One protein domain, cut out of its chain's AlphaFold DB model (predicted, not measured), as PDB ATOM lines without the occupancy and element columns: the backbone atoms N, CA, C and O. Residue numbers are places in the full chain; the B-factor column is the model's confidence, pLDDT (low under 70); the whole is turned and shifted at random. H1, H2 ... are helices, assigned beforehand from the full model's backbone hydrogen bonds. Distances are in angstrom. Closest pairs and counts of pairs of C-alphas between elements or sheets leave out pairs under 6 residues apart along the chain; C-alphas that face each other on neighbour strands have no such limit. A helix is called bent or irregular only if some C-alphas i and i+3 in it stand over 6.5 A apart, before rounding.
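AT A GLANCE: This is residues 11 to 180 of the 208 residues of an uncharacterized protein of Diaphorobacter aerolatus (UniProt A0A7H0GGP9). H9 and the first arm of H4 run side by side through the body; the first arm of H2 crosses H9 on one side, and H6 crosses the arm of H4 on the other. H5 packs on the second arm of H4 at one end of the long axis; at the other end H3 packs on the second arm of H2, and residues 53 to 59 stick out, while H7 and H8 fold back at the end of H6. The 170 printed residues hold nine named helices, H1 to H9 in order, and no named strand: all helix. The whole is only just compact, close to loose, with a radius of gyration of the C-alphas of 18.4 A, and only just elongated, spanning 59 by 39 by 23 A.

IN THESE COORDINATES: H1, residues 11 to 16, begins with C-alpha 11 at (189.812, 170.366, 88.009). H2, residues 20 to 47, was assigned as one helix by its hydrogen bonds but is bent, C-alphas 37 and 40 being 7.4 A apart: H2a, residues 20 to 37, is 24.8 A long with a kink of 26 degrees near residue 29, and H2b, residues 40 to 47, stands at 61 degrees to it. H3 is residues 57 to 67. H4, residues 71 to 94, likewise assigned as one helix, is bent with C-alphas 81 and 84 6.6 A apart: H4a, residues 71 to 81, and H4b, residues 84 to 94, stand at 46 degrees. H5 is residues 101 to 112, H6 residues 116 to 138, 32.2 A long, H7 residues 142 to 146 and H8 residues 148 to 155. H9, residues 157 to 178, 32.2 A long, ends with C-alpha 178 at (199.944, 183.987, 76.969).

HOW THE PARTS SIT: H6 is the hub. It touches H4a, opposite ways at a steep tilt of 37 degrees, only just past shallow; the closest C-alphas, Phe 75 and Thr 130, are 5.0 A apart. H6 touches H5 only at the corner, Val 109 to Gly 117, 5.5 A, and touches H7, Gln 136 to Phe 144, 6.4 A. H6 and H8 only just touch, with 3 pairs of C-alphas within 8 A, the closest Ala 133 and Gly 150, 6.9 A. H9 touches H4a, the same way at a shallow tilt of 9 degrees, closest C-alphas Phe 81 and Trp 168, 5.1 A. With residues 169 to 177 alone H9 touches H2a, opposite ways at a steep tilt of 47 degrees, closest C-alphas Ala 22 and Ala 176, 5.1 A. H4b touches H5, closest C-alphas Tyr 93 and Ser 108, 5.4 A, and H2b touches H3, Val 45 and Lys 64, 5.9 A. H1 is close to H9 but not clearly touching, Leu 15 to Leu 170, 7.5 A. H2a and H6 are apart. Every O i to N i+4 pair is within hydrogen-bond range in H2a, H2b, H3, H4a, H4b, H6, H8 and H9, but 1 of 2 in H1, 7 of 8 in H5 and 0 of 1 in H7, where 1 of 2 O i to N i+3 pairs is.

THE WHOLE: The C-alphas farthest apart, Thr 54 and Thr 99, are 64.0 A apart. The printed part has no cut, and no link is long. Mean pLDDT of the printed part is 84.4; residues 95 to 99, 101 to 114 and 179 to 180 are under 70.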
ATOM      1  N   LEU A  11     188.474 170.844  88.383       80.31
ATOM      2  CA  LEU A  11     189.812 170.366  88.009       80.31
ATOM      3  C   LEU A  11     189.952 170.059  86.511       80.31
ATOM      4  O   LEU A  11     190.972 170.331  85.880       80.31
ATOM      5  N   ILE A  12     188.915 169.490  85.912       83.88
ATOM      6  CA  ILE A  12     188.951 169.097  84.504       83.88
ATOM      7  C   ILE A  12     188.629 170.302  83.624       83.88
ATOM      8  O   ILE A  12     189.251 170.480  82.581       83.88
ATOM      9  N   GLN A  13     187.730 171.179  84.078       82.44
ATOM     10  CA  GLN A  13     187.433 172.444  83.401       82.44
ATOM     11  C   GLN A  13     188.669 173.321  83.239       82.44
ATOM     12  O   GLN A  13     188.858 173.900  82.173       82.44
ATOM     13  N   CYS A  14     189.516 173.375  84.268       82.06
ATOM     14  CA  CYS A  14     190.756 174.133  84.226       82.06
ATOM     15  C   CYS A  14     191.700 173.596  83.146       82.06
ATOM     16  O   CYS A  14     192.247 174.382  82.392       82.06
ATOM     17  N   LEU A  15     191.840 172.273  83.005       86.81
ATOM     18  CA  LEU A  15     192.697 171.681  81.973       86.81
ATOM     19  C   LEU A  15     192.139 171.897  80.563       86.81
ATOM     20  O   LEU A  15     192.864 172.317  79.673       86.81
ATOM     21  N   VAL A  16     190.843 171.650  80.364       86.62
ATOM     22  CA  VAL A  16     190.198 171.751  79.039       86.62
ATOM     23  C   VAL A  16     190.102 173.201  78.549       86.62
ATOM     24  O   VAL A  16     189.859 173.439  77.368       86.62
ATOM     25  N   HIS A  17     190.307 174.182  79.431       85.44
ATOM     26  CA  HIS A  17     190.370 175.586  79.045       85.44
ATOM     27  C   HIS A  17     191.527 175.876  78.074       85.44
ATOM     28  O   HIS A  17     191.351 176.688  77.169       85.44
ATOM     29  N   PHE A  18     192.675 175.208  78.233       85.50
ATOM     30  CA  PHE A  18     193.908 175.504  77.500       85.50
ATOM     31  C   PHE A  18     194.008 174.730  76.170       85.50
ATOM     32  O   PHE A  18     193.609 173.566  76.086       85.50
ATOM     33  N   PRO A  19     194.591 175.323  75.109       88.19
ATOM     34  CA  PRO A  19     194.825 174.611  73.856       88.19
ATOM     35  C   PRO A  19     195.918 173.538  74.007       88.19
ATOM     36  O   PRO A  19     196.886 173.702  74.749       88.19
ATOM     37  N   LEU A  20     195.836 172.459  73.217       89.75
ATOM     38  CA  LEU A  20     196.795 171.337  73.265       89.75
ATOM     39  C   LEU A  20     198.261 171.758  73.064       89.75
ATOM     40  O   LEU A  20     199.170 171.123  73.600       89.75
ATOM     41  N   ASN A  21     198.515 172.827  72.307       88.38
ATOM     42  CA  ASN A  21     199.869 173.344  72.109       88.38
ATOM     43  C   ASN A  21     200.456 173.926  73.404       88.38
ATOM     44  O   ASN A  21     201.622 173.666  73.701       88.38
ATOM     45  N   ALA A  22     199.645 174.622  74.212       89.12
ATOM     46  CA  ALA A  22     200.064 175.103  75.528       89.12
ATOM     47  C   ALA A  22     200.408 173.922  76.445       89.12
ATOM     48  O   ALA A  22     201.450 173.942  77.095       89.12
ATOM     49  N   HIS A  23     199.619 172.839  76.405       92.50
ATOM     50  CA  HIS A  23     199.928 171.610  77.145       92.50
ATOM     51  C   HIS A  23     201.270 170.999  76.765       92.50
ATOM     52  O   HIS A  23     202.015 170.606  77.658       92.50
ATOM     53  N   LYS A  24     201.617 170.933  75.474       92.56
ATOM     54  CA  LYS A  24     202.918 170.394  75.038       92.56
ATOM     55  C   LYS A  24     204.082 171.214  75.594       92.56
ATOM     56  O   LYS A  24     205.057 170.640  76.077       92.56
ATOM     57  N   THR A  25     203.984 172.541  75.537       90.50
ATOM     58  CA  THR A  25     205.024 173.444  76.051       90.50
ATOM     59  C   THR A  25     205.110 173.384  77.575       90.50
ATOM     60  O   THR A  25     206.199 173.200  78.124       90.50
ATOM     61  N   ALA A  26     203.967 173.472  78.258       92.50
ATOM     62  CA  ALA A  26     203.887 173.395  79.710       92.50
ATOM     63  C   ALA A  26     204.365 172.037  80.228       92.50
ATOM     64  O   ALA A  26     205.090 172.005  81.210       92.50
ATOM     65  N   LEU A  27     204.036 170.928  79.554       94.69
ATOM     66  CA  LEU A  27     204.457 169.587  79.963       94.69
ATOM     67  C   LEU A  27     205.974 169.428  79.904       94.69
ATOM     68  O   LEU A  27     206.537 168.874  80.837       94.69
ATOM     69  N   LYS A  28     206.637 169.953  78.864       93.06
ATOM     70  CA  LYS A  28     208.108 169.947  78.784       93.06
ATOM     71  C   LYS A  28     208.734 170.731  79.939       93.06
ATOM     72  O   LYS A  28     209.596 170.202  80.635       93.06
ATOM     73  N   LYS A  29     208.271 171.970  80.168       91.94
ATOM     74  CA  LYS A  29     208.744 172.815  81.281       91.94
ATOM     75  C   LYS A  29     208.491 172.114  82.626       91.94
ATOM     76  O   LYS A  29     209.404 171.978  83.433       91.94
ATOM     77  N   PHE A  30     207.281 171.593  82.820       94.38
ATOM     78  CA  PHE A  30     206.862 170.892  84.027       94.38
ATOM     79  C   PHE A  30     207.687 169.636  84.284       94.38
ATOM     80  O   PHE A  30     208.193 169.486  85.383       94.38
ATOM     81  N   SER A  31     207.889 168.758  83.294       93.25
ATOM     82  CA  SER A  31     208.646 167.516  83.493       93.25
ATOM     83  C   SER A  31     210.090 167.786  83.901       93.25
ATOM     84  O   SER A  31     210.594 167.144  84.818       93.25
ATOM     85  N   THR A  32     210.747 168.760  83.264       93.12
ATOM     86  CA  THR A  32     212.127 169.125  83.605       93.12
ATOM     87  C   THR A  32     212.207 169.675  85.024       93.12
ATOM     88  O   THR A  32     213.030 169.222  85.818       93.12
ATOM     89  N   LEU A  33     211.326 170.616  85.370       91.88
ATOM     90  CA  LEU A  33     211.317 171.221  86.699       91.88
ATOM     91  C   LEU A  33     210.888 170.223  87.785       91.88
ATOM     92  O   LEU A  33     211.448 170.232  88.878       91.88
ATOM     93  N   TRP A  34     209.935 169.339  87.497       92.00
ATOM     94  CA  TRP A  34     209.465 168.306  88.418       92.00
ATOM     95  C   TRP A  34     210.569 167.307  88.757       92.00
ATOM     96  O   TRP A  34     210.762 167.004  89.932       92.00
ATOM     97  N   ILE A  35     211.338 166.849  87.761       91.12
ATOM     98  CA  ILE A  35     212.487 165.962  87.992       91.12
ATOM     99  C   ILE A  35     213.513 166.650  88.895       91.12
ATOM    100  O   ILE A  35     213.956 166.055  89.874       91.12
ATOM    101  N   LEU A  36     213.855 167.910  88.608       90.25
ATOM    102  CA  LEU A  36     214.838 168.660  89.395       90.25
ATOM    103  C   LEU A  36     214.369 168.892  90.839       90.25
ATOM    104  O   LEU A  36     215.130 168.683  91.779       90.25
ATOM    105  N   THR A  37     213.109 169.289  91.024       86.56
ATOM    106  CA  THR A  37     212.537 169.585  92.350       86.56
ATOM    107  C   THR A  37     212.236 168.332  93.174       86.56
ATOM    108  O   THR A  37     212.275 168.386  94.402       86.56
ATOM    109  N   SER A  38     211.982 167.196  92.519       85.50
ATOM    110  CA  SER A  38     211.698 165.914  93.180       85.50
ATOM    111  C   SER A  38     212.936 165.038  93.345       85.50
ATOM    112  O   SER A  38     212.843 163.977  93.962       85.50
ATOM    113  N   LEU A  39     214.096 165.461  92.831       88.56
ATOM    114  CA  LEU A  39     215.337 164.692  92.894       88.56
ATOM    115  C   LEU A  39     215.685 164.230  94.321       88.56
ATOM    116  O   LEU A  39     215.989 163.048  94.469       88.56
ATOM    117  N   PRO A  40     215.577 165.066  95.378       85.00
ATOM    118  CA  PRO A  40     215.853 164.614  96.741       85.00
ATOM    119  C   PRO A  40     214.928 163.477  97.190       85.00
ATOM    120  O   PRO A  40     215.400 162.500  97.760       85.00
ATOM    121  N   VAL A  41     213.631 163.559  96.866       84.81
ATOM    122  CA  VAL A  41     212.641 162.518  97.197       84.81
ATOM    123  C   VAL A  41     212.951 161.231  96.446       84.81
ATOM    124  O   VAL A  41     212.934 160.152  97.031       84.81
ATOM    125  N   ILE A  42     213.254 161.344  95.152       86.12
ATOM    126  CA  ILE A  42     213.606 160.206  94.300       86.12
ATOM    127  C   ILE A  42     214.836 159.505  94.884       86.12
ATOM    128  O   ILE A  42     214.787 158.307  95.153       86.12
ATOM    129  N   VAL A  43     215.908 160.253  95.151       88.25
ATOM    130  CA  VAL A  43     217.143 159.715  95.737       88.25
ATOM    131  C   VAL A  43     216.873 159.079  97.101       88.25
ATOM    132  O   VAL A  43     217.311 157.956  97.331       88.25
ATOM    133  N   ALA A  44     216.100 159.728  97.975       86.00
ATOM    134  CA  ALA A  44     215.746 159.180  99.284       86.00
ATOM    135  C   ALA A  44     215.000 157.840  99.171       86.00
ATOM    136  O   ALA A  44     215.314 156.900  99.895       86.00
ATOM    137  N   VAL A  45     214.059 157.721  98.229       87.25
ATOM    138  CA  VAL A  45     213.326 156.471  97.980       87.25
ATOM    139  C   VAL A  45     214.255 155.379  97.450       87.25
ATOM    140  O   VAL A  45     214.211 154.259  97.956       87.25
ATOM    141  N   PHE A  46     215.122 155.688  96.482       87.94
ATOM    142  CA  PHE A  46     216.059 154.711  95.909       87.94
ATOM    143  C   PHE A  46     217.147 154.254  96.890       87.94
ATOM    144  O   PHE A  46     217.628 153.129  96.774       87.94
ATOM    145  N   LEU A  47     217.521 155.100  97.853       89.06
ATOM    146  CA  LEU A  47     218.460 154.751  98.923       89.06
ATOM    147  C   LEU A  47     217.775 154.097 100.134       89.06
ATOM    148  O   LEU A  47     218.461 153.595 101.024       89.06
ATOM    149  N   SER A  48     216.439 154.104 100.196       86.69
ATOM    150  CA  SER A  48     215.701 153.515 101.312       86.69
ATOM    151  C   SER A  48     215.683 151.981 101.240       86.69
ATOM    152  O   SER A  48     215.611 151.408 100.149       86.69
ATOM    153  N   PRO A  49     215.721 151.283 102.391       88.00
ATOM    154  CA  PRO A  49     215.619 149.830 102.414       88.00
ATOM    155  C   PRO A  49     214.262 149.368 101.867       88.00
ATOM    156  O   PRO A  49     213.220 149.965 102.155       88.00
ATOM    157  N   ILE A  50     214.270 148.280 101.091       85.69
ATOM    158  CA  ILE A  50     213.051 147.692 100.527       85.69
ATOM    159  C   ILE A  50     212.201 147.147 101.686       85.69
ATOM    160  O   ILE A  50     212.700 146.323 102.446       85.69
ATOM    161  N   PRO A  51     210.930 147.565 101.829       84.38
ATOM    162  CA  PRO A  51     210.090 147.076 102.911       84.38
ATOM    163  C   PRO A  51     209.822 145.571 102.776       84.38
ATOM    164  O   PRO A  51     209.588 145.055 101.672       84.38
ATOM    165  N   ASP A  52     209.829 144.878 103.912       83.69
ATOM    166  CA  ASP A  52     209.525 143.452 103.999       83.69
ATOM    167  C   ASP A  52     208.065 143.158 103.602       83.69
ATOM    168  O   ASP A  52     207.186 144.019 103.674       83.69
ATOM    169  N   GLY A  53     207.797 141.936 103.131       84.12
ATOM    170  CA  GLY A  53     206.448 141.464 102.781       84.12
ATOM    171  C   GLY A  53     206.275 141.012 101.327       84.12
ATOM    172  O   GLY A  53     207.145 141.222 100.479       84.12
ATOM    173  N   THR A  54     205.131 140.385 101.037       81.62
ATOM    174  CA  THR A  54     204.803 139.743  99.745       81.62
ATOM    175  C   THR A  54     204.223 140.692  98.692       81.62
ATOM    176  O   THR A  54     203.936 140.275  97.571       81.62
ATOM    177  N   SER A  55     204.054 141.975  99.020       86.81
ATOM    178  CA  SER A  55     203.519 142.983  98.102       86.81
ATOM    179  C   SER A  55     204.408 143.178  96.867       86.81
ATOM    180  O   SER A  55     205.636 143.130  96.953       86.81
ATOM    181  N   GLY A  56     203.794 143.468  95.717       89.88
ATOM    182  CA  GLY A  56     204.523 143.759  94.480       89.88
ATOM    183  C   GLY A  56     205.430 144.994  94.587       89.88
ATOM    184  O   GLY A  56     205.146 145.929  95.341       89.88
ATOM    185  N   VAL A  57     206.500 145.021  93.785       86.38
ATOM    186  CA  VAL A  57     207.536 146.077  93.792       86.38
ATOM    187  C   VAL A  57     206.940 147.484  93.652       86.38
ATOM    188  O   VAL A  57     207.337 148.393  94.374       86.38
ATOM    189  N   GLY A  58     205.934 147.664  92.789       86.31
ATOM    190  CA  GLY A  58     205.280 148.964  92.598       86.31
ATOM    191  C   GLY A  58     204.535 149.475  93.837       86.31
ATOM    192  O   GLY A  58     204.578 150.666  94.133       86.31
ATOM    193  N   VAL A  59     203.904 148.581  94.607       87.69
ATOM    194  CA  VAL A  59     203.214 148.953  95.856       87.69
ATOM    195  C   VAL A  59     204.232 149.359  96.917       87.69
ATOM    196  O   VAL A  59     204.046 150.368  97.592       87.69
ATOM    197  N   LYS A  60     205.342 148.620  97.020       87.44
ATOM    198  CA  LYS A  60     206.448 148.953  97.928       87.44
ATOM    199  C   LYS A  60     207.070 150.310  97.593       87.44
ATOM    200  O   LYS A  60     207.307 151.104  98.498       87.44
ATOM    201  N   LEU A  61     207.264 150.596  96.306       86.38
ATOM    202  CA  LEU A  61     207.759 151.891  95.841       86.38
ATOM    203  C   LEU A  61     206.803 153.031  96.219       86.38
ATOM    204  O   LEU A  61     207.245 154.060  96.721       86.38
ATOM    205  N   LEU A  62     205.495 152.844  96.020       86.19
ATOM    206  CA  LEU A  62     204.490 153.858  96.348       86.19
ATOM    207  C   LEU A  62     204.374 154.098  97.860       86.19
ATOM    208  O   LEU A  62     204.212 155.241  98.286       86.19
ATOM    209  N   LEU A  63     204.508 153.046  98.673       86.00
ATOM    210  CA  LEU A  63     204.596 153.168 100.130       86.00
ATOM    211  C   LEU A  63     205.826 153.982 100.540       86.00
ATOM    212  O   LEU A  63     205.686 154.936 101.301       86.00
ATOM    213  N   LYS A  64     207.000 153.687  99.968       86.88
ATOM    214  CA  LYS A  64     208.222 154.454 100.246       86.88
ATOM    215  C   LYS A  64     208.146 155.901  99.794       86.88
ATOM    216  O   LYS A  64     208.595 156.771 100.528       86.88
ATOM    217  N   LEU A  65     207.522 156.171  98.652       85.00
ATOM    218  CA  LEU A  65     207.290 157.537  98.187       85.00
ATOM    219  C   LEU A  65     206.357 158.319  99.122       85.00
ATOM    220  O   LEU A  65     206.515 159.520  99.302       85.00
ATOM    221  N   ARG A  66     205.363 157.651  99.716       84.81
ATOM    222  CA  ARG A  66     204.479 158.281 100.700       84.81
ATOM    223  C   ARG A  66     205.204 158.543 102.020       84.81
ATOM    224  O   ARG A  66     205.012 159.606 102.601       84.81
ATOM    225  N   GLU A  67     206.005 157.587 102.485       84.31
ATOM    226  CA  GLU A  67     206.805 157.704 103.713       84.31
ATOM    227  C   GLU A  67     207.906 158.765 103.595       84.31
ATOM    228  O   GLU A  67     208.230 159.415 104.586       84.31
ATOM    229  N   SER A  68     208.460 158.961 102.396       83.50
ATOM    230  CA  SER A  68     209.521 159.938 102.151       83.50
ATOM    231  C   SER A  68     209.036 161.385 102.091       83.50
ATOM    232  O   SER A  68     209.869 162.277 102.085       83.50
ATOM    233  N   ILE A  69     207.722 161.635 102.038       83.94
ATOM    234  CA  ILE A  69     207.155 162.987 102.112       83.94
ATOM    235  C   ILE A  69     206.730 163.239 103.557       83.94
ATOM    236  O   ILE A  69     205.585 162.983 103.953       83.94
ATOM    237  N   THR A  70     207.657 163.753 104.360       85.94
ATOM    238  CA  THR A  70     207.359 164.161 105.736       85.94
ATOM    239  C   THR A  70     206.454 165.395 105.759       85.94
ATOM    240  O   THR A  70     206.389 166.165 104.803       85.94
ATOM    241  N   VAL A  71     205.763 165.642 106.877       82.62
ATOM    242  CA  VAL A  71     204.907 166.837 107.031       82.62
ATOM    243  C   VAL A  71     205.711 168.138 106.866       82.62
ATOM    244  O   VAL A  71     205.209 169.113 106.312       82.62
ATOM    245  N   SER A  72     206.981 168.139 107.282       83.19
ATOM    246  CA  SER A  72     207.889 169.272 107.094       83.19
ATOM    247  C   SER A  72     208.190 169.536 105.617       83.19
ATOM    248  O   SER A  72     208.120 170.679 105.170       83.19
ATOM    249  N   GLU A  73     208.488 168.490 104.847       86.38
ATOM    250  CA  GLU A  73     208.722 168.598 103.401       86.38
ATOM    251  C   GLU A  73     207.435 168.926 102.647       86.38
ATOM    252  O   GLU A  73     207.465 169.678 101.675       86.38
ATOM    253  N   LEU A  74     206.287 168.438 103.125       87.62
ATOM    254  CA  LEU A  74     204.981 168.753 102.560       87.62
ATOM    255  C   LEU A  74     204.715 170.262 102.579       87.62
ATOM    256  O   LEU A  74     204.218 170.800 101.590       87.62
ATOM    257  N   PHE A  75     205.081 170.961 103.659       89.38
ATOM    258  CA  PHE A  75     205.015 172.424 103.692       89.38
ATOM    259  C   PHE A  75     205.937 173.059 102.648       89.38
ATOM    260  O   PHE A  75     205.487 173.914 101.893       89.38
ATOM    261  N   VAL A  76     207.192 172.613 102.547       89.50
ATOM    262  CA  VAL A  76     208.143 173.150 101.559       89.50
ATOM    263  C   VAL A  76     207.609 172.972 100.135       89.50
ATOM    264  O   VAL A  76     207.538 173.941  99.382       89.50
ATOM    265  N   TYR A  77     207.147 171.772  99.777       89.25
ATOM    266  CA  TYR A  77     206.593 171.502  98.449       89.25
ATOM    267  C   TYR A  77     205.309 172.283  98.179       89.25
ATOM    268  O   TYR A  77     205.158 172.863  97.104       89.25
ATOM    269  N   THR A  78     204.390 172.337  99.145       90.31
ATOM    270  CA  THR A  78     203.144 173.100  98.985       90.31
ATOM    271  C   THR A  78     203.437 174.589  98.832       90.31
ATOM    272  O   THR A  78     202.919 175.196  97.896       90.31
ATOM    273  N   ALA A  79     204.334 175.154  99.644       91.31
ATOM    274  CA  ALA A  79     204.834 176.520  99.507       91.31
ATOM    275  C   ALA A  79     205.404 176.773  98.107       91.31
ATOM    276  O   ALA A  79     204.931 177.669  97.405       91.31
ATOM    277  N   THR A  80     206.359 175.960  97.654       90.06
ATOM    278  CA  THR A  80     207.009 176.143  96.348       90.06
ATOM    279  C   THR A  80     206.029 176.034  95.179       90.06
ATOM    280  O   THR A  80     206.076 176.854  94.266       90.06
ATOM    281  N   PHE A  81     205.128 175.053  95.196       91.19
ATOM    282  CA  PHE A  81     204.257 174.765  94.055       91.19
ATOM    283  C   PHE A  81     202.972 175.604  94.023       91.19
ATOM    284  O   PHE A  81     202.444 175.863  92.943       91.19
ATOM    285  N   LEU A  82     202.470 176.067  95.172       91.06
ATOM    286  CA  LEU A  82     201.276 176.922  95.225       91.06
ATOM    287  C   LEU A  82     201.609 178.420  95.145       91.06
ATOM    288  O   LEU A  82     200.757 179.199  94.721       91.06
ATOM    289  N   THR A  83     202.830 178.847  95.490       89.75
ATOM    290  CA  THR A  83     203.229 180.268  95.395       89.75
ATOM    291  C   THR A  83     203.012 180.869  93.998       89.75
ATOM    292  O   THR A  83     202.440 181.956  93.923       89.75
ATOM    293  N   PRO A  84     203.361 180.194  92.882       86.50
ATOM    294  CA  PRO A  84     203.067 180.704  91.543       86.50
ATOM    295  C   PRO A  84     201.577 181.004  91.310       86.50
ATOM    296  O   PRO A  84     201.248 181.982  90.642       86.50
ATOM    297  N   ILE A  85     200.665 180.211  91.888       84.75
ATOM    298  CA  ILE A  85     199.216 180.464  91.799       84.75
ATOM    299  C   ILE A  85     198.846 181.761  92.510       84.75
ATOM    300  O   ILE A  85     198.084 182.569  91.973       84.75
ATOM    301  N   PHE A  86     199.385 181.972  93.710       85.44
ATOM    302  CA  PHE A  86     199.130 183.192  94.471       85.44
ATOM    303  C   PHE A  86     199.708 184.420  93.780       85.44
ATOM    304  O   PHE A  86     199.044 185.453  93.738       85.44
ATOM    305  N   TYR A  87     200.879 184.280  93.162       85.56
ATOM    306  CA  TYR A  87     201.459 185.330  92.338       85.56
ATOM    307  C   TYR A  87     200.535 185.712  91.168       85.56
ATOM    308  O   TYR A  87     200.204 186.885  91.013       85.56
ATOM    309  N   MET A  88     200.009 184.739  90.412       80.69
ATOM    310  CA  MET A  88     199.054 185.028  89.326       80.69
ATOM    311  C   MET A  88     197.774 185.719  89.817       80.69
ATOM    312  O   MET A  88     197.244 186.596  89.134       80.69
ATOM    313  N   ILE A  89     197.261 185.327  90.990       78.69
ATOM    314  CA  ILE A  89     196.091 185.977  91.608       78.69
ATOM    315  C   ILE A  89     196.406 187.432  91.935       78.69
ATOM    316  O   ILE A  89     195.594 188.311  91.656       78.69
ATOM    317  N   PHE A  90     197.576 187.674  92.519       82.06
ATOM    318  CA  PHE A  90     198.009 189.002  92.917       82.06
ATOM    319  C   PHE A  90     198.179 189.938  91.713       82.06
ATOM    320  O   PHE A  90     197.620 191.033  91.720       82.06
ATOM    321  N   GLU A  91     198.846 189.486  90.649       78.81
ATOM    322  CA  GLU A  91     198.993 190.245  89.395       78.81
ATOM    323  C   GLU A  91     197.622 190.616  88.800       78.81
ATOM    324  O   GLU A  91     197.343 191.777  88.501       78.81
ATOM    325  N   LYS A  92     196.689 189.656  88.729       72.69
ATOM    326  CA  LYS A  92     195.332 189.916  88.211       72.69
ATOM    327  C   LYS A  92     194.494 190.818  89.106       72.69
ATOM    328  O   LYS A  92     193.629 191.552  88.617       72.69
ATOM    329  N   TYR A  93     194.742 190.765  90.409       73.69
ATOM    330  CA  TYR A  93     194.162 191.706  91.349       73.69
ATOM    331  C   TYR A  93     194.669 193.128  91.083       73.69
ATOM    332  O   TYR A  93     193.861 194.054  91.064       73.69
ATOM    333  N   GLN A  94     195.959 193.325  90.798       74.00
ATOM    334  CA  GLN A  94     196.498 194.655  90.486       74.00
ATOM    335  C   GLN A  94     195.921 195.259  89.196       74.00
ATOM    336  O   GLN A  94     195.586 196.441  89.192       74.00
ATOM    337  N   GLU A  95     195.705 194.455  88.151       68.38
ATOM    338  CA  GLU A  95     195.133 194.904  86.865       68.38
ATOM    339  C   GLU A  95     193.667 195.396  86.953       68.38
ATOM    340  O   GLU A  95     193.156 196.030  86.028       68.38
ATOM    341  N   SER A  96     192.944 195.088  88.033       63.44
ATOM    342  CA  SER A  96     191.501 195.356  88.131       63.44
ATOM    343  C   SER A  96     191.226 196.778  88.666       63.44
ATOM    344  O   SER A  96     191.602 197.104  89.790       63.44
ATOM    345  N   SER A  97     190.552 197.641  87.891       59.78
ATOM    346  CA  SER A  97     190.372 199.077  88.204       59.78
ATOM    347  C   SER A  97     189.209 199.416  89.155       59.78
ATOM    348  O   SER A  97     188.862 200.587  89.292       59.78
ATOM    349  N   GLU A  98     188.556 198.429  89.771       60.03
ATOM    350  CA  GLU A  98     187.359 198.671  90.591       60.03
ATOM    351  C   GLU A  98     187.690 199.200  91.995       60.03
ATOM    352  O   GLU A  98     188.680 198.813  92.621       60.03
ATOM    353  N   THR A  99     186.832 200.097  92.484       60.66
ATOM    354  CA  THR A  99     186.989 200.881  93.721       60.66
ATOM    355  C   THR A  99     186.606 200.132  95.001       60.66
ATOM    356  O   THR A  99     186.931 200.605  96.088       60.66
ATOM    357  N   GLN A 100     185.965 198.959  94.912       73.44
ATOM    358  CA  GLN A 100     185.591 198.147  96.078       73.44
ATOM    359  C   GLN A 100     186.418 196.856  96.166       73.44
ATOM    360  O   GLN A 100     186.393 196.008  95.276       73.44
ATOM    361  N   PHE A 101     187.133 196.689  97.284       67.06
ATOM    362  CA  PHE A 101     188.084 195.593  97.525       67.06
ATOM    363  C   PHE A 101     187.470 194.190  97.344       67.06
ATOM    364  O   PHE A 101     188.084 193.313  96.737       67.06
ATOM    365  N   GLY A 102     186.244 193.980  97.840       65.81
ATOM    366  CA  GLY A 102     185.562 192.681  97.773       65.81
ATOM    367  C   GLY A 102     185.148 192.282  96.355       65.81
ATOM    368  O   GLY A 102     185.396 191.151  95.933       65.81
ATOM    369  N   GLU A 103     184.568 193.214  95.596       68.31
ATOM    370  CA  GLU A 103     184.154 192.977  94.205       68.31
ATOM    371  C   GLU A 103     185.366 192.739  93.302       68.31
ATOM    372  O   GLU A 103     185.368 191.803  92.496       68.31
ATOM    373  N   LYS A 104     186.445 193.488  93.550       69.19
ATOM    374  CA  LYS A 104     187.722 193.354  92.853       69.19
ATOM    375  C   LYS A 104     188.301 191.941  92.980       69.19
ATOM    376  O   LYS A 104     188.609 191.330  91.963       69.19
ATOM    377  N   ILE A 105     188.363 191.365  94.187       67.56
ATOM    378  CA  ILE A 105     188.865 189.988  94.386       67.56
ATOM    379  C   ILE A 105     187.999 188.965  93.643       67.56
ATOM    380  O   ILE A 105     188.522 188.099  92.935       67.56
ATOM    381  N   VAL A 106     186.674 189.058  93.783       68.75
ATOM    382  CA  VAL A 106     185.751 188.106  93.147       68.75
ATOM    383  C   VAL A 106     185.859 188.178  91.624       68.75
ATOM    384  O   VAL A 106     185.872 187.135  90.961       68.75
ATOM    385  N   GLN A 107     185.980 189.379  91.055       68.50
ATOM    386  CA  GLN A 107     186.181 189.546  89.620       68.50
ATOM    387  C   GLN A 107     187.543 189.027  89.153       68.50
ATOM    388  O   GLN A 107     187.578 188.270  88.181       68.50
ATOM    389  N   SER A 108     188.646 189.360  89.829       64.31
ATOM    390  CA  SER A 108     189.985 188.896  89.435       64.31
ATOM    391  C   SER A 108     190.082 187.369  89.434       64.31
ATOM    392  O   SER A 108     190.612 186.777  88.495       64.31
ATOM    393  N   VAL A 109     189.482 186.711  90.431       64.75
ATOM    394  CA  VAL A 109     189.432 185.245  90.517       64.75
ATOM    395  C   VAL A 109     188.560 184.635  89.412       64.75
ATOM    396  O   VAL A 109     188.914 183.596  88.850       64.75
ATOM    397  N   ARG A 110     187.432 185.268  89.063       65.88
ATOM    398  CA  ARG A 110     186.557 184.811  87.965       65.88
ATOM    399  C   ARG A 110     187.180 184.999  86.580       65.88
ATOM    400  O   ARG A 110     186.844 184.233  85.680       65.88
ATOM    401  N   ARG A 111     188.055 185.994  86.407       65.62
ATOM    402  CA  ARG A 111     188.693 186.337  85.123       65.62
ATOM    403  C   ARG A 111     189.844 185.408  84.720       65.62
ATOM    404  O   ARG A 111     190.248 185.466  83.567       65.62
ATOM    405  N   LEU A 112     190.352 184.560  85.620       66.38
ATOM    406  CA  LEU A 112     191.443 183.624  85.314       66.38
ATOM    407  C   LEU A 112     190.964 182.458  84.435       66.38
ATOM    408  O   LEU A 112     191.291 182.420  83.257       66.38
ATOM    409  N   PHE A 113     190.162 181.530  84.969       69.69
ATOM    410  CA  PHE A 113     189.469 180.486  84.196       69.69
ATOM    411  C   PHE A 113     188.407 179.769  85.045       69.69
ATOM    412  O   PHE A 113     188.396 179.849  86.277       69.69
ATOM    413  N   LYS A 114     187.466 179.062  84.399       68.38
ATOM    414  CA  LYS A 114     186.355 178.380  85.092       68.38
ATOM    415  C   LYS A 114     186.883 177.304  86.050       68.38
ATOM    416  O   LYS A 114     187.599 176.404  85.633       68.38
ATOM    417  N   GLY A 115     186.492 177.392  87.324       73.19
ATOM    418  CA  GLY A 115     186.922 176.469  88.385       73.19
ATOM    419  C   GLY A 115     188.124 176.948  89.206       73.19
ATOM    420  O   GLY A 115     188.368 176.408  90.285       73.19
ATOM    421  N   TYR A 116     188.810 178.009  88.767       78.75
ATOM    422  CA  TYR A 116     190.011 178.518  89.430       78.75
ATOM    423  C   TYR A 116     189.765 179.057  90.845       78.75
ATOM    424  O   TYR A 116     190.589 178.862  91.730       78.75
ATOM    425  N   GLY A 117     188.614 179.683  91.107       80.19
ATOM    426  CA  GLY A 117     188.322 180.216  92.444       80.19
ATOM    427  C   GLY A 117     188.244 179.154  93.536       80.19
ATOM    428  O   GLY A 117     188.736 179.372  94.640       80.19
ATOM    429  N   LEU A 118     187.705 177.976  93.213       84.31
ATOM    430  CA  LEU A 118     187.703 176.849  94.143       84.31
ATOM    431  C   LEU A 118     189.125 176.320  94.363       84.31
ATOM    432  O   LEU A 118     189.497 176.019  95.491       84.31
ATOM    433  N   LEU A 119     189.931 176.246  93.301       86.75
ATOM    434  CA  LEU A 119     191.335 175.837  93.389       86.75
ATOM    435  C   LEU A 119     192.168 176.777  94.252       86.75
ATOM    436  O   LEU A 119     192.937 176.310  95.092       86.75
ATOM    437  N   ALA A 120     191.995 178.083  94.072       86.00
ATOM    438  CA  ALA A 120     192.653 179.103  94.874       86.00
ATOM    439  C   ALA A 120     192.265 178.970  96.352       86.00
ATOM    440  O   ALA A 120     193.144 178.948  97.211       86.00
ATOM    441  N   LEU A 121     190.972 178.791  96.645       88.25
ATOM    442  CA  LEU A 121     190.487 178.586  98.010       88.25
ATOM    443  C   LEU A 121     191.097 177.331  98.650       88.25
ATOM    444  O   LEU A 121     191.634 177.406  99.753       88.25
ATOM    445  N   ILE A 122     191.065 176.193  97.950       91.50
ATOM    446  CA  ILE A 122     191.660 174.938  98.435       91.50
ATOM    447  C   ILE A 122     193.168 175.111  98.660       91.50
ATOM    448  O   ILE A 122     193.689 174.661  99.676       91.50
ATOM    449  N   SER A 123     193.861 175.809  97.757       91.19
ATOM    450  CA  SER A 123     195.298 176.086  97.876       91.19
ATOM    451  C   SER A 123     195.620 176.929  99.111       91.19
ATOM    452  O   SER A 123     196.573 176.617  99.818       91.19
ATOM    453  N   ILE A 124     194.814 177.956  99.410       91.31
ATOM    454  CA  ILE A 124     194.960 178.774 100.628       91.31
ATOM    455  C   ILE A 124     194.769 177.909 101.875       91.31
ATOM    456  O   ILE A 124     195.594 177.958 102.785       91.31
ATOM    457  N   VAL A 125     193.716 177.089 101.908       93.69
ATOM    458  CA  VAL A 125     193.438 176.202 103.048       93.69
ATOM    459  C   VAL A 125     194.589 175.222 103.265       93.69
ATOM    460  O   VAL A 125     195.085 175.110 104.383       93.69
ATOM    461  N   ILE A 126     195.063 174.560 102.204       94.00
ATOM    462  CA  ILE A 126     196.207 173.643 102.276       94.00
ATOM    463  C   ILE A 126     197.445 174.372 102.801       94.00
ATOM    464  O   ILE A 126     198.074 173.868 103.724       94.00
ATOM    465  N   MET A 127     197.755 175.558 102.269       93.31
ATOM    466  CA  MET A 127     198.916 176.351 102.685       93.31
ATOM    467  C   MET A 127     198.877 176.703 104.174       93.31
ATOM    468  O   MET A 127     199.881 176.575 104.869       93.31
ATOM    469  N   ILE A 128     197.720 177.134 104.681       94.12
ATOM    470  CA  ILE A 128     197.555 177.481 106.098       94.12
ATOM    471  C   ILE A 128     197.733 176.236 106.972       94.12
ATOM    472  O   ILE A 128     198.466 176.281 107.960       94.12
ATOM    473  N   LEU A 129     197.103 175.115 106.608       93.88
ATOM    474  CA  LEU A 129     197.200 173.872 107.377       93.88
ATOM    475  C   LEU A 129     198.635 173.329 107.409       93.88
ATOM    476  O   LEU A 129     199.111 172.937 108.477       93.88
ATOM    477  N   THR A 130     199.341 173.334 106.274       92.69
ATOM    478  CA  THR A 130     200.736 172.878 106.214       92.69
ATOM    479  C   THR A 130     201.684 173.844 106.923       92.69
ATOM    480  O   THR A 130     202.616 173.382 107.577       92.69
ATOM    481  N   ALA A 131     201.421 175.155 106.894       92.69
ATOM    482  CA  ALA A 131     202.189 176.147 107.648       92.69
ATOM    483  C   ALA A 131     202.035 175.976 109.168       92.69
ATOM    484  O   ALA A 131     203.034 175.977 109.889       92.69
ATOM    485  N   ILE A 132     200.804 175.780 109.660       91.50
ATOM    486  CA  ILE A 132     200.543 175.499 111.082       91.50
ATOM    487  C   ILE A 132     201.296 174.235 111.504       91.50
ATOM    488  O   ILE A 132     201.997 174.241 112.514       91.50
ATOM    489  N   ALA A 133     201.191 173.169 110.710       89.25
ATOM    490  CA  ALA A 133     201.864 171.908 110.986       89.25
ATOM    491  C   ALA A 133     203.390 172.046 111.025       89.25
ATOM    492  O   ALA A 133     204.037 171.556 111.950       89.25
ATOM    493  N   PHE A 134     203.962 172.765 110.059       90.31
ATOM    494  CA  PHE A 134     205.388 173.065 110.030       90.31
ATOM    495  C   PHE A 134     205.832 173.841 111.276       90.31
ATOM    496  O   PHE A 134     206.828 173.476 111.903       90.31
ATOM    497  N   GLY A 135     205.068 174.864 111.676       88.31
ATOM    498  CA  GLY A 135     205.331 175.638 112.889       88.31
ATOM    499  C   GLY A 135     205.320 174.778 114.155       88.31
ATOM    500  O   GLY A 135     206.239 174.877 114.965       88.31
ATOM    501  N   GLN A 136     204.338 173.883 114.296       88.81
ATOM    502  CA  GLN A 136     204.227 172.976 115.447       88.81
ATOM    503  C   GLN A 136     205.384 171.970 115.525       88.81
ATOM    504  O   GLN A 136     205.950 171.760 116.599       88.81
ATOM    505  N   ILE A 137     205.788 171.395 114.386       87.44
ATOM    506  CA  ILE A 137     206.945 170.489 114.322       87.44
ATOM    507  C   ILE A 137     208.228 171.233 114.701       87.44
ATOM    508  O   ILE A 137     209.043 170.717 115.464       87.44
ATOM    509  N   LYS A 138     208.413 172.460 114.197       85.75
ATOM    510  CA  LYS A 138     209.593 173.279 114.506       85.75
ATOM    511  C   LYS A 138     209.636 173.762 115.951       85.75
ATOM    512  O   LYS A 138     210.729 173.886 116.492       85.75
ATOM    513  N   ALA A 139     208.484 173.973 116.576       86.88
ATOM    514  CA  ALA A 139     208.384 174.288 117.998       86.88
ATOM    515  C   ALA A 139     208.731 173.095 118.913       86.88
ATOM    516  O   ALA A 139     208.754 173.256 120.130       86.88
ATOM    517  N   GLY A 140     209.002 171.907 118.356       78.38
ATOM    518  CA  GLY A 140     209.362 170.721 119.132       78.38
ATOM    519  C   GLY A 140     208.181 170.094 119.872       78.38
ATOM    520  O   GLY A 140     208.393 169.339 120.817       78.38
ATOM    521  N   SER A 141     206.943 170.392 119.460       78.50
ATOM    522  CA  SER A 141     205.753 169.779 120.050       78.50
ATOM    523  C   SER A 141     205.685 168.302 119.653       78.50
ATOM    524  O   SER A 141     205.226 167.955 118.561       78.50
ATOM    525  N   SER A 142     206.149 167.418 120.540       75.19
ATOM    526  CA  SER A 142     205.994 165.961 120.400       75.19
ATOM    527  C   SER A 142     204.527 165.553 120.252       75.19
ATOM    528  O   SER A 142     204.212 164.569 119.584       75.19
ATOM    529  N   ASP A 143     203.622 166.356 120.811       78.69
ATOM    530  CA  ASP A 143     202.181 166.115 120.801       78.69
ATOM    531  C   ASP A 143     201.562 166.331 119.416       78.69
ATOM    532  O   ASP A 143     200.528 165.742 119.093       78.69
ATOM    533  N   PHE A 144     202.206 167.121 118.547       81.62
ATOM    534  CA  PHE A 144     201.672 167.403 117.218       81.62
ATOM    535  C   PHE A 144     201.566 166.149 116.345       81.62
ATOM    536  O   PHE A 144     200.574 165.992 115.627       81.62
ATOM    537  N   GLN A 145     202.539 165.234 116.420       77.50
ATOM    538  CA  GLN A 145     202.502 163.998 115.627       77.50
ATOM    539  C   GLN A 145     201.316 163.097 116.001       77.50
ATOM    540  O   GLN A 145     200.801 162.386 115.142       77.50
ATOM    541  N   ASN A 146     200.829 163.199 117.239       82.88
ATOM    542  CA  ASN A 146     199.669 162.460 117.740       82.88
ATOM    543  C   ASN A 146     198.352 163.249 117.625       82.88
ATOM    544  O   ASN A 146     197.298 162.768 118.038       82.88
ATOM    545  N   SER A 147     198.384 164.463 117.071       86.81
ATOM    546  CA  SER A 147     197.187 165.279 116.874       86.81
ATOM    547  C   SER A 147     196.381 164.820 115.653       86.81
ATOM    548  O   SER A 147     196.933 164.304 114.678       86.81
ATOM    549  N   PHE A 148     195.070 165.095 115.650       87.00
ATOM    550  CA  PHE A 148     194.221 164.858 114.474       87.00
ATOM    551  C   PHE A 148     194.777 165.540 113.219       87.00
ATOM    552  O   PHE A 148     194.781 164.944 112.145       87.00
ATOM    553  N   LEU A 149     195.281 166.772 113.350       86.31
ATOM    554  CA  LEU A 149     195.845 167.519 112.228       86.31
ATOM    555  C   LEU A 149     197.104 166.838 111.670       86.31
ATOM    556  O   LEU A 149     197.220 166.685 110.455       86.31
ATOM    557  N   GLY A 150     198.008 166.387 112.546       86.88
ATOM    558  CA  GLY A 150     199.199 165.628 112.158       86.88
ATOM    559  C   GLY A 150     198.845 164.327 111.435       86.88
ATOM    560  O   GLY A 150     199.370 164.062 110.350       86.88
ATOM    561  N   TYR A 151     197.884 163.569 111.974       88.06
ATOM    562  CA  TYR A 151     197.383 162.339 111.355       88.06
ATOM    563  C   TYR A 151     196.782 162.589 109.964       88.06
ATOM    564  O   TYR A 151     197.158 161.921 108.998       88.06
ATOM    565  N   TYR A 152     195.888 163.575 109.827       90.06
ATOM    566  CA  TYR A 152     195.261 163.886 108.540       90.06
ATOM    567  C   TYR A 152     196.273 164.370 107.504       90.06
ATOM    568  O   TYR A 152     196.220 163.917 106.362       90.06
ATOM    569  N   LEU A 153     197.217 165.238 107.876       88.75
ATOM    570  CA  LEU A 153     198.243 165.722 106.946       88.75
ATOM    571  C   LEU A 153     199.208 164.617 106.517       88.75
ATOM    572  O   LEU A 153     199.571 164.560 105.346       88.75
ATOM    573  N   SER A 154     199.577 163.708 107.422       87.06
ATOM    574  CA  SER A 154     200.360 162.521 107.066       87.06
ATOM    575  C   SER A 154     199.566 161.571 106.159       87.06
ATOM    576  O   SER A 154     200.091 161.032 105.181       87.06
ATOM    577  N   SER A 155     198.266 161.397 106.418       88.06
ATOM    578  CA  SER A 155     197.413 160.549 105.584       88.06
ATOM    579  C   SER A 155     197.148 161.134 104.197       88.06
ATOM    580  O   SER A 155     197.024 160.385 103.227       88.06
ATOM    581  N   LEU A 156     197.059 162.458 104.101       90.75
ATOM    582  CA  LEU A 156     196.771 163.197 102.874       90.75
ATOM    583  C   LEU A 156     198.031 163.767 102.210       90.75
ATOM    584  O   LEU A 156     197.896 164.500 101.234       90.75
ATOM    585  N   SER A 157     199.235 163.417 102.675       89.75
ATOM    586  CA  SER A 157     200.493 163.992 102.179       89.75
ATOM    587  C   SER A 157     200.648 163.826 100.667       89.75
ATOM    588  O   SER A 157     200.861 164.803  99.952       89.75
ATOM    589  N   LEU A 158     200.446 162.609 100.160       88.19
ATOM    590  CA  LEU A 158     200.533 162.309  98.734       88.19
ATOM    591  C   LEU A 158     199.427 163.013  97.913       88.19
ATOM    592  O   LEU A 158     199.770 163.673  96.933       88.19
ATOM    593  N   PRO A 159     198.128 162.958  98.287       92.25
ATOM    594  CA  PRO A 159     197.091 163.764  97.637       92.25
ATOM    595  C   PRO A 159     197.381 165.268  97.607       92.25
ATOM    596  O   PRO A 159     197.205 165.897  96.564       92.25
ATOM    597  N   ILE A 160     197.839 165.843  98.723       93.31
ATOM    598  CA  ILE A 160     198.186 167.266  98.828       93.31
ATOM    599  C   ILE A 160     199.354 167.589  97.896       93.31
ATOM    600  O   ILE A 160     199.283 168.554  97.141       93.31
ATOM    601  N   TYR A 161     200.392 166.753  97.886       91.06
ATOM    602  CA  TYR A 161     201.532 166.903  96.988       91.06
ATOM    603  C   TYR A 161     201.114 166.859  95.507       91.06
ATOM    604  O   TYR A 161     201.472 167.751  94.737       91.06
ATOM    605  N   ILE A 162     200.293 165.878  95.109       91.88
ATOM    606  CA  ILE A 162     199.762 165.769  93.737       91.88
ATOM    607  C   ILE A 162     198.918 166.998  93.380       91.88
ATOM    608  O   ILE A 162     199.037 167.530  92.277       91.88
ATOM    609  N   PHE A 163     198.084 167.472  94.306       93.62
ATOM    610  CA  PHE A 163     197.287 168.680  94.113       93.62
ATOM    611  C   PHE A 163     198.169 169.920  93.919       93.62
ATOM    612  O   PHE A 163     197.934 170.709  93.006       93.62
ATOM    613  N   SER A 164     199.217 170.077  94.726       93.94
ATOM    614  CA  SER A 164     200.174 171.171  94.588       93.94
ATOM    615  C   SER A 164     200.905 171.136  93.245       93.94
ATOM    616  O   SER A 164     200.998 172.167  92.581       93.94
ATOM    617  N   LEU A 165     201.341 169.958  92.791       93.25
ATOM    618  CA  LEU A 165     201.907 169.784  91.449       93.25
ATOM    619  C   LEU A 165     200.915 170.145  90.343       93.25
ATOM    620  O   LEU A 165     201.286 170.795  89.369       93.25
ATOM    621  N   TYR A 166     199.655 169.743  90.493       93.69
ATOM    622  CA  TYR A 166     198.595 170.094  89.556       93.69
ATOM    623  C   TYR A 166     198.397 171.617  89.477       93.69
ATOM    624  O   TYR A 166     198.343 172.181  88.385       93.69
ATOM    625  N   CYS A 167     198.363 172.294  90.622       92.25
ATOM    626  CA  CYS A 167     198.289 173.749  90.712       92.25
ATOM    627  C   CYS A 167     199.470 174.441  90.015       92.25
ATOM    628  O   CYS A 167     199.274 175.362  89.223       92.25
ATOM    629  N   TRP A 168     200.689 173.956  90.240       93.56
ATOM    630  CA  TRP A 168     201.878 174.452  89.550       93.56
ATOM    631  C   TRP A 168     201.834 174.199  88.038       93.56
ATOM    632  O   TRP A 168     202.188 175.060  87.234       93.56
ATOM    633  N   TYR A 169     201.335 173.038  87.614       93.81
ATOM    634  CA  TYR A 169     201.144 172.753  86.197       93.81
ATOM    635  C   TYR A 169     200.170 173.743  85.538       93.81
ATOM    636  O   TYR A 169     200.438 174.221  84.434       93.81
ATOM    637  N   LEU A 170     199.083 174.120  86.224       91.31
ATOM    638  CA  LEU A 170     198.157 175.144  85.732       91.31
ATOM    639  C   LEU A 170     198.824 176.515  85.558       91.31
ATOM    640  O   LEU A 170     198.505 177.221  84.605       91.31
ATOM    641  N   THR A 171     199.770 176.893  86.424       89.69
ATOM    642  CA  THR A 171     200.482 178.174  86.261       89.69
ATOM    643  C   THR A 171     201.393 178.159  85.043       89.69
ATOM    644  O   THR A 171     201.504 179.149  84.323       89.69
ATOM    645  N   LEU A 172     202.026 177.014  84.772       90.75
ATOM    646  CA  LEU A 172     202.823 176.828  83.561       90.75
ATOM    647  C   LEU A 172     201.953 176.825  82.301       90.75
ATOM    648  O   LEU A 172     202.407 177.293  81.258       90.75
ATOM    649  N   LEU A 173     200.719 176.323  82.387       90.50
ATOM    650  CA  LEU A 173     199.746 176.388  81.297       90.50
ATOM    651  C   LEU A 173     199.299 177.818  80.992       90.50
ATOM    652  O   LEU A 173     199.283 178.189  79.820       90.50
ATOM    653  N   ASP A 174     198.990 178.622  82.013       86.31
ATOM    654  CA  ASP A 174     198.657 180.045  81.839       86.31
ATOM    655  C   ASP A 174     199.811 180.811  81.184       86.31
ATOM    656  O   ASP A 174     199.608 181.472  80.163       86.31
ATOM    657  N   GLY A 175     201.042 180.610  81.666       84.12
ATOM    658  CA  GLY A 175     202.228 181.192  81.036       84.12
ATOM    659  C   GLY A 175     202.459 180.702  79.600       84.12
ATOM    660  O   GLY A 175     202.812 181.485  78.725       84.12
ATOM    661  N   ALA A 176     202.231 179.416  79.316       85.88
ATOM    662  CA  ALA A 176     202.391 178.863  77.970       85.88
ATOM    663  C   ALA A 176     201.299 179.320  76.987       85.88
ATOM    664  O   ALA A 176     201.557 179.329  75.783       85.88
ATOM    665  N   TRP A 177     200.101 179.670  77.470       81.75
ATOM    666  CA  TRP A 177     199.057 180.264  76.633       81.75
ATOM    667  C   TRP A 177     199.440 181.684  76.240       81.75
ATOM    668  O   TRP A 177     199.451 181.987  75.047       81.75
ATOM    669  N   ARG A 178     199.749 182.546  77.216       72.00
ATOM    670  CA  ARG A 178     199.944 183.987  76.969       72.00
ATOM    671  C   ARG A 178     201.100 184.288  76.014       72.00
ATOM    672  O   ARG A 178     201.034 185.270  75.294       72.00
ATOM    673  N   GLY A 179     202.072 183.386  75.918       60.56
ATOM    674  CA  GLY A 179     203.211 183.498  75.015       60.56
ATOM    675  C   GLY A 179     204.514 183.389  75.793       60.56
ATOM    676  O   GLY A 179     204.545 183.504  77.015       60.56
ATOM    677  N   ASP A 180     205.618 183.109  75.102       58.84
ATOM    678  CA  ASP A 180     206.917 183.099  75.771       58.84
ATOM    679  C   ASP A 180     207.248 184.555  76.134       58.84
ATOM    680  O   ASP A 180     207.345 185.392  75.238       58.84
TER     681      ASP A 180